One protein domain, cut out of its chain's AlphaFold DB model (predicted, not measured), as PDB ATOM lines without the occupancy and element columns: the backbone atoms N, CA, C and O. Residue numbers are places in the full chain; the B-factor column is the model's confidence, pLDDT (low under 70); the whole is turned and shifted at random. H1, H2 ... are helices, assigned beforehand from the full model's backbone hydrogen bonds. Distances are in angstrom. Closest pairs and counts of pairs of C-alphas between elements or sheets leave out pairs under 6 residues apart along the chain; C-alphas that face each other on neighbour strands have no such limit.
ATOM      1  N   LEU A  52      84.256 134.103  97.596       49.25
ATOM      2  CA  LEU A  52      83.893 133.184  98.677       49.25
ATOM      3  C   LEU A  52      84.631 133.558  99.976       49.25
ATOM      4  O   LEU A  52      85.859 133.677  99.998       49.25
ATOM      5  N   LYS A  53      83.870 133.764 101.059       48.28
ATOM      6  CA  LYS A  53      84.396 134.145 102.379       48.28
ATOM      7  C   LYS A  53      85.062 132.953 103.089       48.28
ATOM      8  O   LYS A  53      84.702 131.795 102.914       48.28
ATOM      9  N   HIS A  54      86.038 133.284 103.929       43.81
ATOM     10  CA  HIS A  54      87.146 132.467 104.446       43.81
ATOM     11  C   HIS A  54      86.808 131.212 105.305       43.81
ATOM     12  O   HIS A  54      87.722 130.500 105.706       43.81
ATOM     13  N   ASN A  55      85.547 130.878 105.605       42.81
ATOM     14  CA  ASN A  55      85.235 130.043 106.787       42.81
ATOM     15  C   ASN A  55      84.552 128.679 106.540       42.81
ATOM     16  O   ASN A  55      84.024 128.104 107.487       42.81
ATOM     17  N   TRP A  56      84.529 128.140 105.322       50.22
ATOM     18  CA  TRP A  56      83.581 127.062 104.985       50.22
ATOM     19  C   TRP A  56      84.065 125.611 105.173       50.22
ATOM     20  O   TRP A  56      83.252 124.698 105.080       50.22
ATOM     21  N   ALA A  57      85.332 125.361 105.500       46.91
ATOM     22  CA  ALA A  57      85.780 124.021 105.877       46.91
ATOM     23  C   ALA A  57      86.750 124.104 107.062       46.91
ATOM     24  O   ALA A  57      87.558 125.027 107.160       46.91
ATOM     25  N   LYS A  58      86.636 123.168 108.004       39.81
ATOM     26  CA  LYS A  58      87.556 122.944 109.129       39.81
ATOM     27  C   LYS A  58      87.642 121.434 109.326       39.81
ATOM     28  O   LYS A  58      86.658 120.833 109.741       39.81
ATOM     29  N   GLY A  59      88.797 120.834 109.049       39.41
ATOM     30  CA  GLY A  59      89.071 119.438 109.402       39.41
ATOM     31  C   GLY A  59      89.931 118.683 108.386       39.41
ATOM     32  O   GLY A  59      89.695 118.787 107.191       39.41
ATOM     33  N   ALA A  60      90.887 117.917 108.926       38.41
ATOM     34  CA  ALA A  60      91.806 116.953 108.303       38.41
ATOM     35  C   ALA A  60      92.816 117.501 107.266       38.41
ATOM     36  O   ALA A  60      92.481 117.817 106.130       38.41
ATOM     37  N   CYS A  61      94.093 117.570 107.669       42.16
ATOM     38  CA  CYS A  61      95.230 117.911 106.810       42.16
ATOM     39  C   CYS A  61      95.984 116.626 106.411       42.16
ATOM     40  O   CYS A  61      96.264 115.790 107.265       42.16
ATOM     41  N   LEU A  62      96.253 116.506 105.107       49.41
ATOM     42  CA  LEU A  62      96.657 115.324 104.333       49.41
ATOM     43  C   LEU A  62      98.094 114.817 104.528       49.41
ATOM     44  O   LEU A  62      99.030 115.608 104.623       49.41
ATOM     45  N   GLU A  63      98.250 113.505 104.324       39.97
ATOM     46  CA  GLU A  63      99.438 112.907 103.707       39.97
ATOM     47  C   GLU A  63      99.236 112.743 102.180       39.97
ATOM     48  O   GLU A  63      98.268 112.145 101.716       39.97
ATOM     49  N   LEU A  64     100.148 113.356 101.416       43.84
ATOM     50  CA  LEU A  64     100.693 113.024 100.083       43.84
ATOM     51  C   LEU A  64      99.887 112.134  99.100       43.84
ATOM     52  O   LEU A  64     100.411 111.155  98.571       43.84
ATOM     53  N   LEU A  65      98.668 112.531  98.729       44.94
ATOM     54  CA  LEU A  65      98.065 112.125  97.449       44.94
ATOM     55  C   LEU A  65      98.497 113.077  96.325       44.94
ATOM     56  O   LEU A  65      98.734 114.263  96.565       44.94
ATOM     57  N   ASN A  66      98.576 112.561  95.091       65.81
ATOM     58  CA  ASN A  66      98.790 113.338  93.867       65.81
ATOM     59  C   ASN A  66      97.851 114.558  93.882       65.81
ATOM     60  O   ASN A  66      96.635 114.425  93.741       65.81
ATOM     61  N   HIS A  67      98.411 115.752  94.096       71.44
ATOM     62  CA  HIS A  67      97.666 116.955  94.491       71.44
ATOM     63  C   HIS A  67      96.533 117.335  93.514       71.44
ATOM     64  O   HIS A  67      95.577 118.013  93.885       71.44
ATOM     65  N   HIS A  68      96.626 116.891  92.259       80.00
ATOM     66  CA  HIS A  68      95.603 117.101  91.238       80.00
ATOM     67  C   HIS A  68      94.396 116.162  91.376       80.00
ATOM     68  O   HIS A  68      93.267 116.644  91.364       80.00
ATOM     69  N   GLU A  69      94.612 114.863  91.591       86.06
ATOM     70  CA  GLU A  69      93.534 113.863  91.685       86.06
ATOM     71  C   GLU A  69      92.641 114.104  92.910       86.06
ATOM     72  O   GLU A  69      91.415 114.023  92.830       86.06
ATOM     73  N   TYR A  70      93.251 114.475  94.040       87.94
ATOM     74  CA  TYR A  70      92.509 114.806  95.256       87.94
ATOM     75  C   TYR A  70      91.644 116.061  95.079       87.94
ATOM     76  O   TYR A  70      90.467 116.054  95.443       87.94
ATOM     77  N   LEU A  71      92.200 117.129  94.492       89.56
ATOM     78  CA  LEU A  71      91.442 118.357  94.236       89.56
ATOM     79  C   LEU A  71      90.239 118.091  93.332       89.56
ATOM     80  O   LEU A  71      89.149 118.578  93.630       89.56
ATOM     81  N   ASP A  72      90.418 117.301  92.276       89.50
ATOM     82  CA  ASP A  72      89.327 116.951  91.369       89.50
ATOM     83  C   ASP A  72      88.242 116.140  92.094       89.50
ATOM     84  O   ASP A  72      87.054 116.428  91.934       89.50
ATOM     85  N   SER A  73      88.621 115.194  92.961       93.69
ATOM     86  CA  SER A  73      87.670 114.439  93.791       93.69
ATOM     87  C   SER A  73      86.866 115.346  94.728       93.69
ATOM     88  O   SER A  73      85.640 115.249  94.769       93.69
ATOM     89  N   VAL A  74      87.530 116.256  95.449       91.25
ATOM     90  CA  VAL A  74      86.868 117.182  96.387       91.25
ATOM     91  C   VAL A  74      85.928 118.132  95.651       91.25
ATOM     92  O   VAL A  74      84.814 118.389  96.105       91.25
ATOM     93  N   VAL A  75      86.354 118.648  94.497       91.19
ATOM     94  CA  VAL A  75      85.532 119.536  93.668       91.19
ATOM     95  C   VAL A  75      84.320 118.786  93.115       91.19
ATOM     96  O   VAL A  75      83.210 119.318  93.143       91.19
ATOM     97  N   ASN A  76      84.500 117.545  92.660       91.06
ATOM     98  CA  ASN A  76      83.397 116.713  92.188       91.06
ATOM     99  C   ASN A  76      82.398 116.416  93.312       91.06
ATOM    100  O   ASN A  76      81.201 116.614  93.118       91.06
ATOM    101  N   GLU A  77      82.866 116.019  94.498       92.25
ATOM    102  CA  GLU A  77      81.999 115.776  95.657       92.25
ATOM    103  C   GLU A  77      81.255 117.052  96.091       92.25
ATOM    104  O   GLU A  77      80.063 117.010  96.410       92.25
ATOM    105  N   TYR A  78      81.924 118.207  96.030       90.31
ATOM    106  CA  TYR A  78      81.297 119.503  96.276       90.31
ATOM    107  C   TYR A  78      80.143 119.763  95.300       90.31
ATOM    108  O   TYR A  78      79.044 120.103  95.733       90.31
ATOM    109  N   PHE A  79      80.338 119.556  93.994       90.62
ATOM    110  CA  PHE A  79      79.282 119.775  92.998       90.62
ATOM    111  C   PHE A  79      78.192 118.691  92.973       90.62
ATOM    112  O   PHE A  79      77.133 118.921  92.387       90.62
ATOM    113  N   VAL A  80      78.409 117.540  93.617       89.19
ATOM    114  CA  VAL A  80      77.341 116.568  93.912       89.19
ATOM    115  C   VAL A  80      76.413 117.109  95.002       89.19
ATOM    116  O   VAL A  80      75.199 116.952  94.906       89.19
ATOM    117  N   LYS A  81      76.971 117.770  96.022       89.38
ATOM    118  CA  LYS A  81      76.210 118.341  97.147       89.38
ATOM    119  C   LYS A  81      75.568 119.689  96.806       89.38
ATOM    120  O   LYS A  81      74.461 119.968  97.257       89.38
ATOM    121  N   PHE A  82      76.250 120.510  96.010       88.06
ATOM    122  CA  PHE A  82      75.837 121.875  95.696       88.06
ATOM    123  C   PHE A  82      75.606 122.047  94.191       88.06
ATOM    124  O   PHE A  82      76.561 121.988  93.408       88.06
ATOM    125  N   PRO A  83      74.361 122.323  93.758       89.81
ATOM    126  CA  PRO A  83      74.076 122.608  92.361       89.81
ATOM    127  C   PRO A  83      74.921 123.782  91.863       89.81
ATOM    128  O   PRO A  83      74.889 124.879  92.420       89.81
ATOM    129  N   TRP A  84      75.639 123.596  90.754       90.12
ATOM    130  CA  TRP A  84      76.503 124.645  90.199       90.12
ATOM    131  C   TRP A  84      75.737 125.922  89.805       90.12
ATOM    132  O   TRP A  84      76.352 126.973  89.659       90.12
ATOM    133  N   ARG A  85      74.409 125.865  89.656       89.62
ATOM    134  CA  ARG A  85      73.559 127.030  89.358       89.62
ATOM    135  C   ARG A  85      73.251 127.903  90.581       89.62
ATOM    136  O   ARG A  85      72.817 129.032  90.395       89.62
ATOM    137  N   LEU A  86      73.492 127.413  91.799       88.69
ATOM    138  CA  LEU A  86      73.187 128.140  93.032       88.69
ATOM    139  C   LEU A  86      74.069 129.390  93.155       88.69
ATOM    140  O   LEU A  86      75.293 129.305  92.972       88.69
ATOM    141  N   LYS A  87      73.479 130.553  93.440       84.50
ATOM    142  CA  LYS A  87      74.255 131.771  93.719       84.50
ATOM    143  C   LYS A  87      74.969 131.627  95.061       84.50
ATOM    144  O   LYS A  87      74.462 130.983  95.966       84.50
ATOM    145  N   VAL A  88      76.148 132.235  95.197       75.00
ATOM    146  CA  VAL A  88      76.952 132.160  96.436       75.00
ATOM    147  C   VAL A  88      76.207 132.753  97.643       75.00
ATOM    148  O   VAL A  88      76.478 132.371  98.776       75.00
ATOM    149  N   SER A  89      75.270 133.669  97.399       79.88
ATOM    150  CA  SER A  89      74.446 134.330  98.411       79.88
ATOM    151  C   SER A  89      73.197 133.551  98.830       79.88
ATOM    152  O   SER A  89      72.561 133.935  99.807       79.88
ATOM    153  N   GLU A  90      72.810 132.511  98.091       85.31
ATOM    154  CA  GLU A  90      71.617 131.724  98.392       85.31
ATOM    155  C   GLU A  90      72.007 130.537  99.267       85.31
ATOM    156  O   GLU A  90      72.900 129.759  98.920       85.31
ATOM    157  N   ASP A  91      71.329 130.395 100.407       81.75
ATOM    158  CA  ASP A  91      71.512 129.228 101.258       81.75
ATOM    159  C   ASP A  91      71.154 127.958 100.470       81.75
ATOM    160  O   ASP A  91      70.179 127.946  99.709       81.75
ATOM    161  N   PRO A  92      71.939 126.879 100.620       79.75
ATOM    162  CA  PRO A  92      71.706 125.639  99.905       79.75
ATOM    163  C   PRO A  92      70.390 125.027 100.379       79.75
ATOM    164  O   PRO A  92      70.326 124.346 101.401       79.75
ATOM    165  N   ILE A  93      69.324 125.265  99.617       80.00
ATOM    166  CA  ILE A  93      68.074 124.536  99.778       80.00
ATOM    167  C   ILE A  93      68.405 123.084  99.445       80.00
ATOM    168  O   ILE A  93      68.861 122.788  98.338       80.00
ATOM    169  N   LEU A  94      68.235 122.197 100.431       76.62
ATOM    170  CA  LEU A  94      68.439 120.764 100.250       76.62
ATOM    171  C   LEU A  94      67.674 120.337  98.996       76.62
ATOM    172  O   LEU A  94      66.471 120.605  98.920       76.62
ATOM    173  N   THR A 107      75.596 126.012  75.151       95.25
ATOM    174  CA  THR A 107      77.033 126.342  75.074       95.25
ATOM    175  C   THR A 107      77.435 127.419  76.089       95.25
ATOM    176  O   THR A 107      78.478 127.301  76.729       95.25
ATOM    177  N   ALA A 108      76.581 128.425  76.299       93.19
ATOM    178  CA  ALA A 108      76.803 129.469  77.298       93.19
ATOM    179  C   ALA A 108      76.795 128.908  78.733       93.19
ATOM    180  O   ALA A 108      77.645 129.265  79.546       93.19
ATOM    181  N   GLU A 109      75.883 127.979  79.037       92.19
ATOM    182  CA  GLU A 109      75.826 127.317  80.344       92.19
ATOM    183  C   GLU A 109      77.042 126.410  80.591       92.19
ATOM    184  O   GLU A 109      77.527 126.331  81.721       92.19
ATOM    185  N   ILE A 110      77.558 125.737  79.555       91.75
ATOM    186  CA  ILE A 110      78.784 124.928  79.650       91.75
ATOM    187  C   ILE A 110      79.972 125.816  80.027       91.75
ATOM    188  O   ILE A 110      80.735 125.469  80.933       91.75
ATOM    189  N   GLU A 111      80.106 126.974  79.380       93.00
ATOM    190  CA  GLU A 111      81.211 127.893  79.646       93.00
ATOM    191  C   GLU A 111      81.096 128.531  81.038       93.00
ATOM    192  O   GLU A 111      82.091 128.610  81.765       93.00
ATOM    193  N   GLN A 112      79.885 128.886  81.477       92.44
ATOM    194  CA  GLN A 112      79.639 129.339  82.852       92.44
ATOM    195  C   GLN A 112      79.990 128.262  83.883       92.44
ATOM    196  O   GLN A 112      80.685 128.538  84.866       92.44
ATOM    197  N   LYS A 113      79.565 127.012  83.650       92.69
ATOM    198  CA  LYS A 113      79.906 125.877  84.517       92.69
ATOM    199  C   LYS A 113      81.423 125.703  84.608       92.69
ATOM    200  O   LYS A 113      81.950 125.534  85.707       92.69
ATOM    201  N   ARG A 114      82.134 125.796  83.481       93.00
ATOM    202  CA  ARG A 114      83.599 125.708  83.429       93.00
ATOM    203  C   ARG A 114      84.273 126.807  84.254       93.00
ATOM    204  O   ARG A 114      85.134 126.493  85.076       93.00
ATOM    205  N   HIS A 115      83.863 128.065  84.089       92.31
ATOM    206  CA  HIS A 115      84.406 129.193  84.858       92.31
ATOM    207  C   HIS A 115      84.199 129.009  86.362       92.31
ATOM    208  O   HIS A 115      85.132 129.198  87.147       92.31
ATOM    209  N   LYS A 116      83.006 128.561  86.764       91.88
ATOM    210  CA  LYS A 116      82.685 128.324  88.173       91.88
ATOM    211  C   LYS A 116      83.500 127.182  88.775       91.88
ATOM    212  O   LYS A 116      84.001 127.326  89.888       91.88
ATOM    213  N   ILE A 117      83.692 126.086  88.037       91.00
ATOM    214  CA  ILE A 117      84.568 124.983  88.460       91.00
ATOM    215  C   ILE A 117      85.996 125.499  88.670       91.00
ATOM    216  O   ILE A 117      86.569 125.281  89.733       91.00
ATOM    217  N   ILE A 118      86.553 126.255  87.716       90.94
ATOM    218  CA  ILE A 118      87.914 126.808  87.825       90.94
ATOM    219  C   ILE A 118      88.044 127.742  89.037       90.94
ATOM    220  O   ILE A 118      89.035 127.665  89.771       90.94
ATOM    221  N   ALA A 119      87.060 128.617  89.263       90.88
ATOM    222  CA  ALA A 119      87.038 129.511  90.417       90.88
ATOM    223  C   ALA A 119      87.003 128.726  91.740       90.88
ATOM    224  O   ALA A 119      87.773 129.028  92.654       90.88
ATOM    225  N   MET A 120      86.186 127.671  91.813       91.62
ATOM    226  CA  MET A 120      86.079 126.821  92.999       91.62
ATOM    227  C   MET A 120      87.366 126.028  93.261       91.62
ATOM    228  O   MET A 120      87.850 126.012  94.392       91.62
ATOM    229  N   CYS A 121      87.990 125.457  92.222       90.12
ATOM    230  CA  CYS A 121      89.287 124.784  92.342       90.12
ATOM    231  C   CYS A 121      90.357 125.722  92.918       90.12
ATOM    232  O   CYS A 121      91.134 125.325  93.789       90.12
ATOM    233  N   LYS A 122      90.395 126.983  92.460       92.69
ATOM    234  CA  LYS A 122      91.319 128.000  92.987       92.69
ATOM    235  C   LYS A 122      91.028 128.331  94.453       92.69
ATOM    236  O   LYS A 122      91.968 128.430  95.239       92.69
ATOM    237  N   ALA A 123      89.756 128.482  94.825       90.81
ATOM    238  CA  ALA A 123      89.354 128.784  96.198       90.81
ATOM    239  C   ALA A 123      89.709 127.643  97.168       90.81
ATOM    240  O   ALA A 123      90.317 127.897  98.207       90.81
ATOM    241  N   ILE A 124      89.405 126.392  96.801       89.81
ATOM    242  CA  ILE A 124      89.732 125.199  97.599       89.81
ATOM    243  C   ILE A 124      91.243 125.057  97.761       89.81
ATOM    244  O   ILE A 124      91.722 124.867  98.876       89.81
ATOM    245  N   ARG A 125      92.011 125.216  96.673       90.75
ATOM    246  CA  ARG A 125      93.477 125.171  96.730       90.75
ATOM    247  C   ARG A 125      94.041 126.233  97.671       90.75
ATOM    248  O   ARG A 125      94.837 125.908  98.539       90.75
ATOM    249  N   SER A 126      93.582 127.478  97.541       91.69
ATOM    250  CA  SER A 126      94.005 128.577  98.418       91.69
ATOM    251  C   SER A 126      93.691 128.293  99.892       91.69
ATOM    252  O   SER A 126      94.517 128.551 100.767       91.69
ATOM    253  N   TRP A 127      92.519 127.714 100.179       91.31
ATOM    254  CA  TRP A 127      92.131 127.327 101.537       91.31
ATOM    255  C   TRP A 127      92.985 126.173 102.089       91.31
ATOM    256  O   TRP A 127      93.405 126.236 103.245       91.31
ATOM    257  N   LEU A 128      93.311 125.163 101.276       88.12
ATOM    258  CA  LEU A 128      94.219 124.078 101.668       88.12
ATOM    259  C   LEU A 128      95.642 124.589 101.923       88.12
ATOM    260  O   LEU A 128      96.227 124.257 102.952       88.12
ATOM    261  N   ASP A 129      96.167 125.457 101.053       87.75
ATOM    262  CA  ASP A 129      97.471 126.107 101.240       87.75
ATOM    263  C   ASP A 129      97.499 126.944 102.524       87.75
ATOM    264  O   ASP A 129      98.487 126.944 103.265       87.75
ATOM    265  N   TYR A 130      96.410 127.667 102.802       90.69
ATOM    266  CA  TYR A 130      96.245 128.404 104.048       90.69
ATOM    267  C   TYR A 130      96.248 127.461 105.251       90.69
ATOM    268  O   TYR A 130      96.982 127.713 106.204       90.69
ATOM    269  N   CYS A 131      95.491 126.363 105.202       85.88
ATOM    270  CA  CYS A 131      95.448 125.381 106.280       85.88
ATOM    271  C   CYS A 131      96.814 124.738 106.513       85.88
ATOM    272  O   CYS A 131      97.241 124.650 107.660       85.88
ATOM    273  N   ALA A 132      97.540 124.369 105.457       84.31
ATOM    274  CA  ALA A 132      98.900 123.858 105.569       84.31
ATOM    275  C   ALA A 132      99.811 124.882 106.265       84.31
ATOM    276  O   ALA A 132     100.477 124.560 107.248       84.31
ATOM    277  N   LYS A 133      99.782 126.151 105.836       85.38
ATOM    278  CA  LYS A 133     100.579 127.234 106.444       85.38
ATOM    279  C   LYS A 133     100.177 127.547 107.886       85.38
ATOM    280  O   LYS A 133     101.045 127.843 108.704       85.38
ATOM    281  N   ALA A 134      98.885 127.524 108.203       86.25
ATOM    282  CA  ALA A 134      98.372 127.772 109.546       86.25
ATOM    283  C   ALA A 134      98.740 126.619 110.488       86.25
ATOM    284  O   ALA A 134      99.263 126.856 111.574       86.25
ATOM    285  N   ASN A 135      98.575 125.375 110.037       78.25
ATOM    286  CA  ASN A 135      98.955 124.190 110.799       78.25
ATOM    287  C   ASN A 135     100.474 124.086 110.972       78.25
ATOM    288  O   ASN A 135     100.914 123.698 112.043       78.25
ATOM    289  N   HIS A 136     101.284 124.538 110.010       73.69
ATOM    290  CA  HIS A 136     102.736 124.668 110.198       73.69
ATOM    291  C   HIS A 136     103.128 125.625 111.332       73.69
ATOM    292  O   HIS A 136     104.228 125.511 111.864       73.69
ATOM    293  N   LYS A 137     102.263 126.576 111.705       70.31
ATOM    294  CA  LYS A 137     102.499 127.450 112.864       70.31
ATOM    295  C   LYS A 137     102.022 126.812 114.167       70.31
ATOM    296  O   LYS A 137     102.642 127.026 115.202       70.31
ATOM    297  N   VAL A 138     100.932 126.043 114.114       64.62
ATOM    298  CA  VAL A 138     100.319 125.398 115.289       64.62
ATOM    299  C   VAL A 138     101.044 124.111 115.687       64.62
ATOM    300  O   VAL A 138     101.181 123.842 116.874       64.62
ATOM    301  N   ALA A 139     101.597 123.362 114.732       54.56
ATOM    302  CA  ALA A 139     102.415 122.169 114.978       54.56
ATOM    303  C   ALA A 139     103.801 122.487 115.581       54.56
ATOM    304  O   ALA A 139     104.687 121.634 115.607       54.56
ATOM    305  N   GLY A 140     103.998 123.723 116.054       51.16
ATOM    306  CA  GLY A 140     105.302 124.299 116.316       51.16
ATOM    307  C   GLY A 140     106.049 124.508 115.006       51.16
ATOM    308  O   GLY A 140     105.794 123.853 113.997       51.16
ATOM    309  N   HIS A 141     107.032 125.408 115.018       52.22
ATOM    310  CA  HIS A 141     108.188 125.228 114.147       52.22
ATOM    311  C   HIS A 141     108.475 123.729 114.108       52.22
ATOM    312  O   HIS A 141     108.708 123.178 115.183       52.22
ATOM    313  N   ILE A 142     108.420 123.084 112.933       53.44
ATOM    314  CA  ILE A 142     109.054 121.777 112.750       53.44
ATOM    315  C   ILE A 142     110.437 122.005 113.323       53.44
ATOM    316  O   ILE A 142     111.231 122.769 112.757       53.44
ATOM    317  N   LEU A 143     110.635 121.513 114.546       52.56
ATOM    318  CA  LEU A 143     111.867 121.697 115.271       52.56
ATOM    319  C   LEU A 143     112.885 121.173 114.280       52.56
ATOM    320  O   LEU A 143     112.711 120.063 113.772       52.56
ATOM    321  N   LYS A 144     113.865 122.013 113.904       58.03
ATOM    322  CA  LYS A 144     115.016 121.547 113.118       58.03
ATOM    323  C   LYS A 144     115.339 120.169 113.677       58.03
ATOM    324  O   LYS A 144     115.433 120.082 114.901       58.03
ATOM    325  N   SER A 145     115.373 119.140 112.823       59.59
ATOM    326  CA  SER A 145     115.364 117.705 113.188       59.59
ATOM    327  C   SER A 145     116.219 117.365 114.411       59.59
ATOM    328  O   SER A 145     115.949 116.442 115.165       59.59
ATOM    329  N   ASP A 146     117.244 118.166 114.643       61.66
ATOM    330  CA  ASP A 146     118.089 118.216 115.820       61.66
ATOM    331  C   ASP A 146     117.350 118.187 117.175       61.66
ATOM    332  O   ASP A 146     117.893 117.571 118.097       61.66
ATOM    333  N   ASN A 147     116.148 118.775 117.284       63.47
ATOM    334  CA  ASN A 147     115.346 118.878 118.512       63.47
ATOM    335  C   ASN A 147     113.999 118.125 118.462       63.47
ATOM    336  O   ASN A 147     113.196 118.270 119.384       63.47
ATOM    337  N   ASP A 148     113.717 117.348 117.415       76.19
ATOM    338  CA  ASP A 148     112.579 116.426 117.460       76.19
ATOM    339  C   ASP A 148     112.861 115.352 118.534       76.19
ATOM    340  O   ASP A 148     113.927 114.723 118.490       76.19
ATOM    341  N   PRO A 149     111.970 115.145 119.524       74.31
ATOM    342  CA  PRO A 149     112.183 114.171 120.594       74.31
ATOM    343  C   PRO A 149     112.447 112.759 120.061       74.31
ATOM    344  O   PRO A 149     113.282 112.051 120.628       74.31
ATOM    345  N   TRP A 150     111.828 112.370 118.941       71.12
ATOM    346  CA  TRP A 150     112.057 111.063 118.321       71.12
ATOM    347  C   TRP A 150     113.435 110.965 117.678       71.12
ATOM    348  O   TRP A 150     114.170 110.008 117.925       71.12
ATOM    349  N   THR A 151     113.842 111.987 116.933       74.69
ATOM    350  CA  THR A 151     115.202 112.080 116.391       74.69
ATOM    351  C   THR A 151     116.257 112.127 117.508       74.69
ATOM    352  O   THR A 151     117.343 111.567 117.362       74.69
ATOM    353  N   CYS A 152     115.962 112.748 118.653       74.00
ATOM    354  CA  CYS A 152     116.842 112.750 119.823       74.00
ATOM    355  C   CYS A 152     116.986 111.346 120.437       74.00
ATOM    356  O   CYS A 152     118.105 110.909 120.713       74.00
ATOM    357  N   LEU A 153     115.877 110.616 120.566       77.81
ATOM    358  CA  LEU A 153     115.840 109.257 121.103       77.81
ATOM    359  C   LEU A 153     116.537 108.248 120.172       77.81
ATOM    360  O   LEU A 153     117.352 107.451 120.629       77.81
ATOM    361  N   LEU A 154     116.318 108.337 118.856       80.31
ATOM    362  CA  LEU A 154     117.020 107.516 117.855       80.31
ATOM    363  C   LEU A 154     118.534 107.772 117.852       80.31
ATOM    364  O   LEU A 154     119.339 106.849 117.714       80.31
ATOM    365  N   VAL A 155     118.948 109.022 118.053       78.06
ATOM    366  CA  VAL A 155     120.364 109.389 118.175       78.06
ATOM    367  C   VAL A 155     120.975 108.846 119.470       78.06
ATOM    368  O   VAL A 155     122.104 108.363 119.448       78.06
ATOM    369  N   GLN A 156     120.241 108.872 120.585       80.75
ATOM    370  CA  GLN A 156     120.694 108.258 121.838       80.75
ATOM    371  C   GLN A 156     120.837 106.737 121.707       80.75
ATOM    372  O   GLN A 156     121.850 106.185 122.133       80.75
ATOM    373  N   LEU A 157     119.864 106.069 121.084       82.06
ATOM    374  CA  LEU A 157     119.873 104.614 120.903       82.06
ATOM    375  C   LEU A 157     120.924 104.136 119.895       82.06
ATOM    376  O   LEU A 157     121.484 103.058 120.065       82.06
ATOM    377  N   SER A 158     121.226 104.927 118.865       86.56
ATOM    378  CA  SER A 158     122.242 104.567 117.863       86.56
ATOM    379  C   SER A 158     123.683 104.685 118.372       86.56
ATOM    380  O   SER A 158     124.608 104.302 117.658       86.56
ATOM    381  N   GLY A 159     123.910 105.230 119.575       83.75
ATOM    382  CA  GLY A 159     125.252 105.414 120.142       83.75
ATOM    383  C   GLY A 159     126.122 106.425 119.383       83.75
ATOM    384  O   GLY A 159     127.263 106.683 119.770       83.75
ATOM    385  N   VAL A 160     125.590 107.038 118.322       78.75
ATOM    386  CA  VAL A 160     126.258 108.088 117.561       78.75
ATOM    387  C   VAL A 160     126.105 109.378 118.355       78.75
ATOM    388  O   VAL A 160     125.130 110.114 118.208       78.75
TER     389      VAL A 160
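This is residues 52 to 94 and 107 to 160 of the 339 residues of an uncharacterized protein of Scleroderma citrinum Foug A (UniProt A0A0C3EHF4). Look first for one long helix, H2, with the shorter helix H1 crossing it near its middle at a steep tilt, as a lopsided X. Beyond this crossing, residues 136 to 145 and 147 to 154 stick out, and the small helix H3 makes the far tip together with the last residues. The printed part has 97 residues with three named helices, in the order H1, H2, H3, and no named strand; the class is all helix. The whole is extended, with a radius of gyration of the C-alphas of 20.1 A, and its spans are 69 by 24 by 21 A.

Start at Leu 52; residues 52 to 66 hold no named element. Find C-alpha 67 at (97.666, 116.955, 94.491); from there H1 runs through residues 67 to 81, 21.7 A long. Residues 82 to 94 again hold no named element. After the cut, find C-alpha 107 at (77.033, 126.342, 75.074), where H2 begins; it runs 46.5 A to residue 138. H3, residues 149 to 157, ends at C-alpha 157 at (119.873, 104.614, 120.903).

H1 touches H2 with residues 71 to 75 alone, and H2 touches H1 with residues 117 to 125 alone. Their closest C-alphas, those of Val 75 and Cys 121, are 6.6 A apart. The two run opposite ways at a steep tilt of 62 degrees. H3 is apart from H1 and from H2. Every O i to N i+4 pair is within hydrogen-bond range in H2 and H3, and 10 of 11 are in H1.

The C-alphas farthest apart, those of Thr 107 and Gly 159, are 69.2 A apart. Residues 95 to 106 are not printed, and C-alphas 94 and 107 lie 27.2 A apart across this cut, which falls in the link from H1 to H2. The link from H2 to H3 is short, with 10 residues. The mean pLDDT of the printed part is 76.8; look for values under 70 at residues 52 to 66 and 138 to 147.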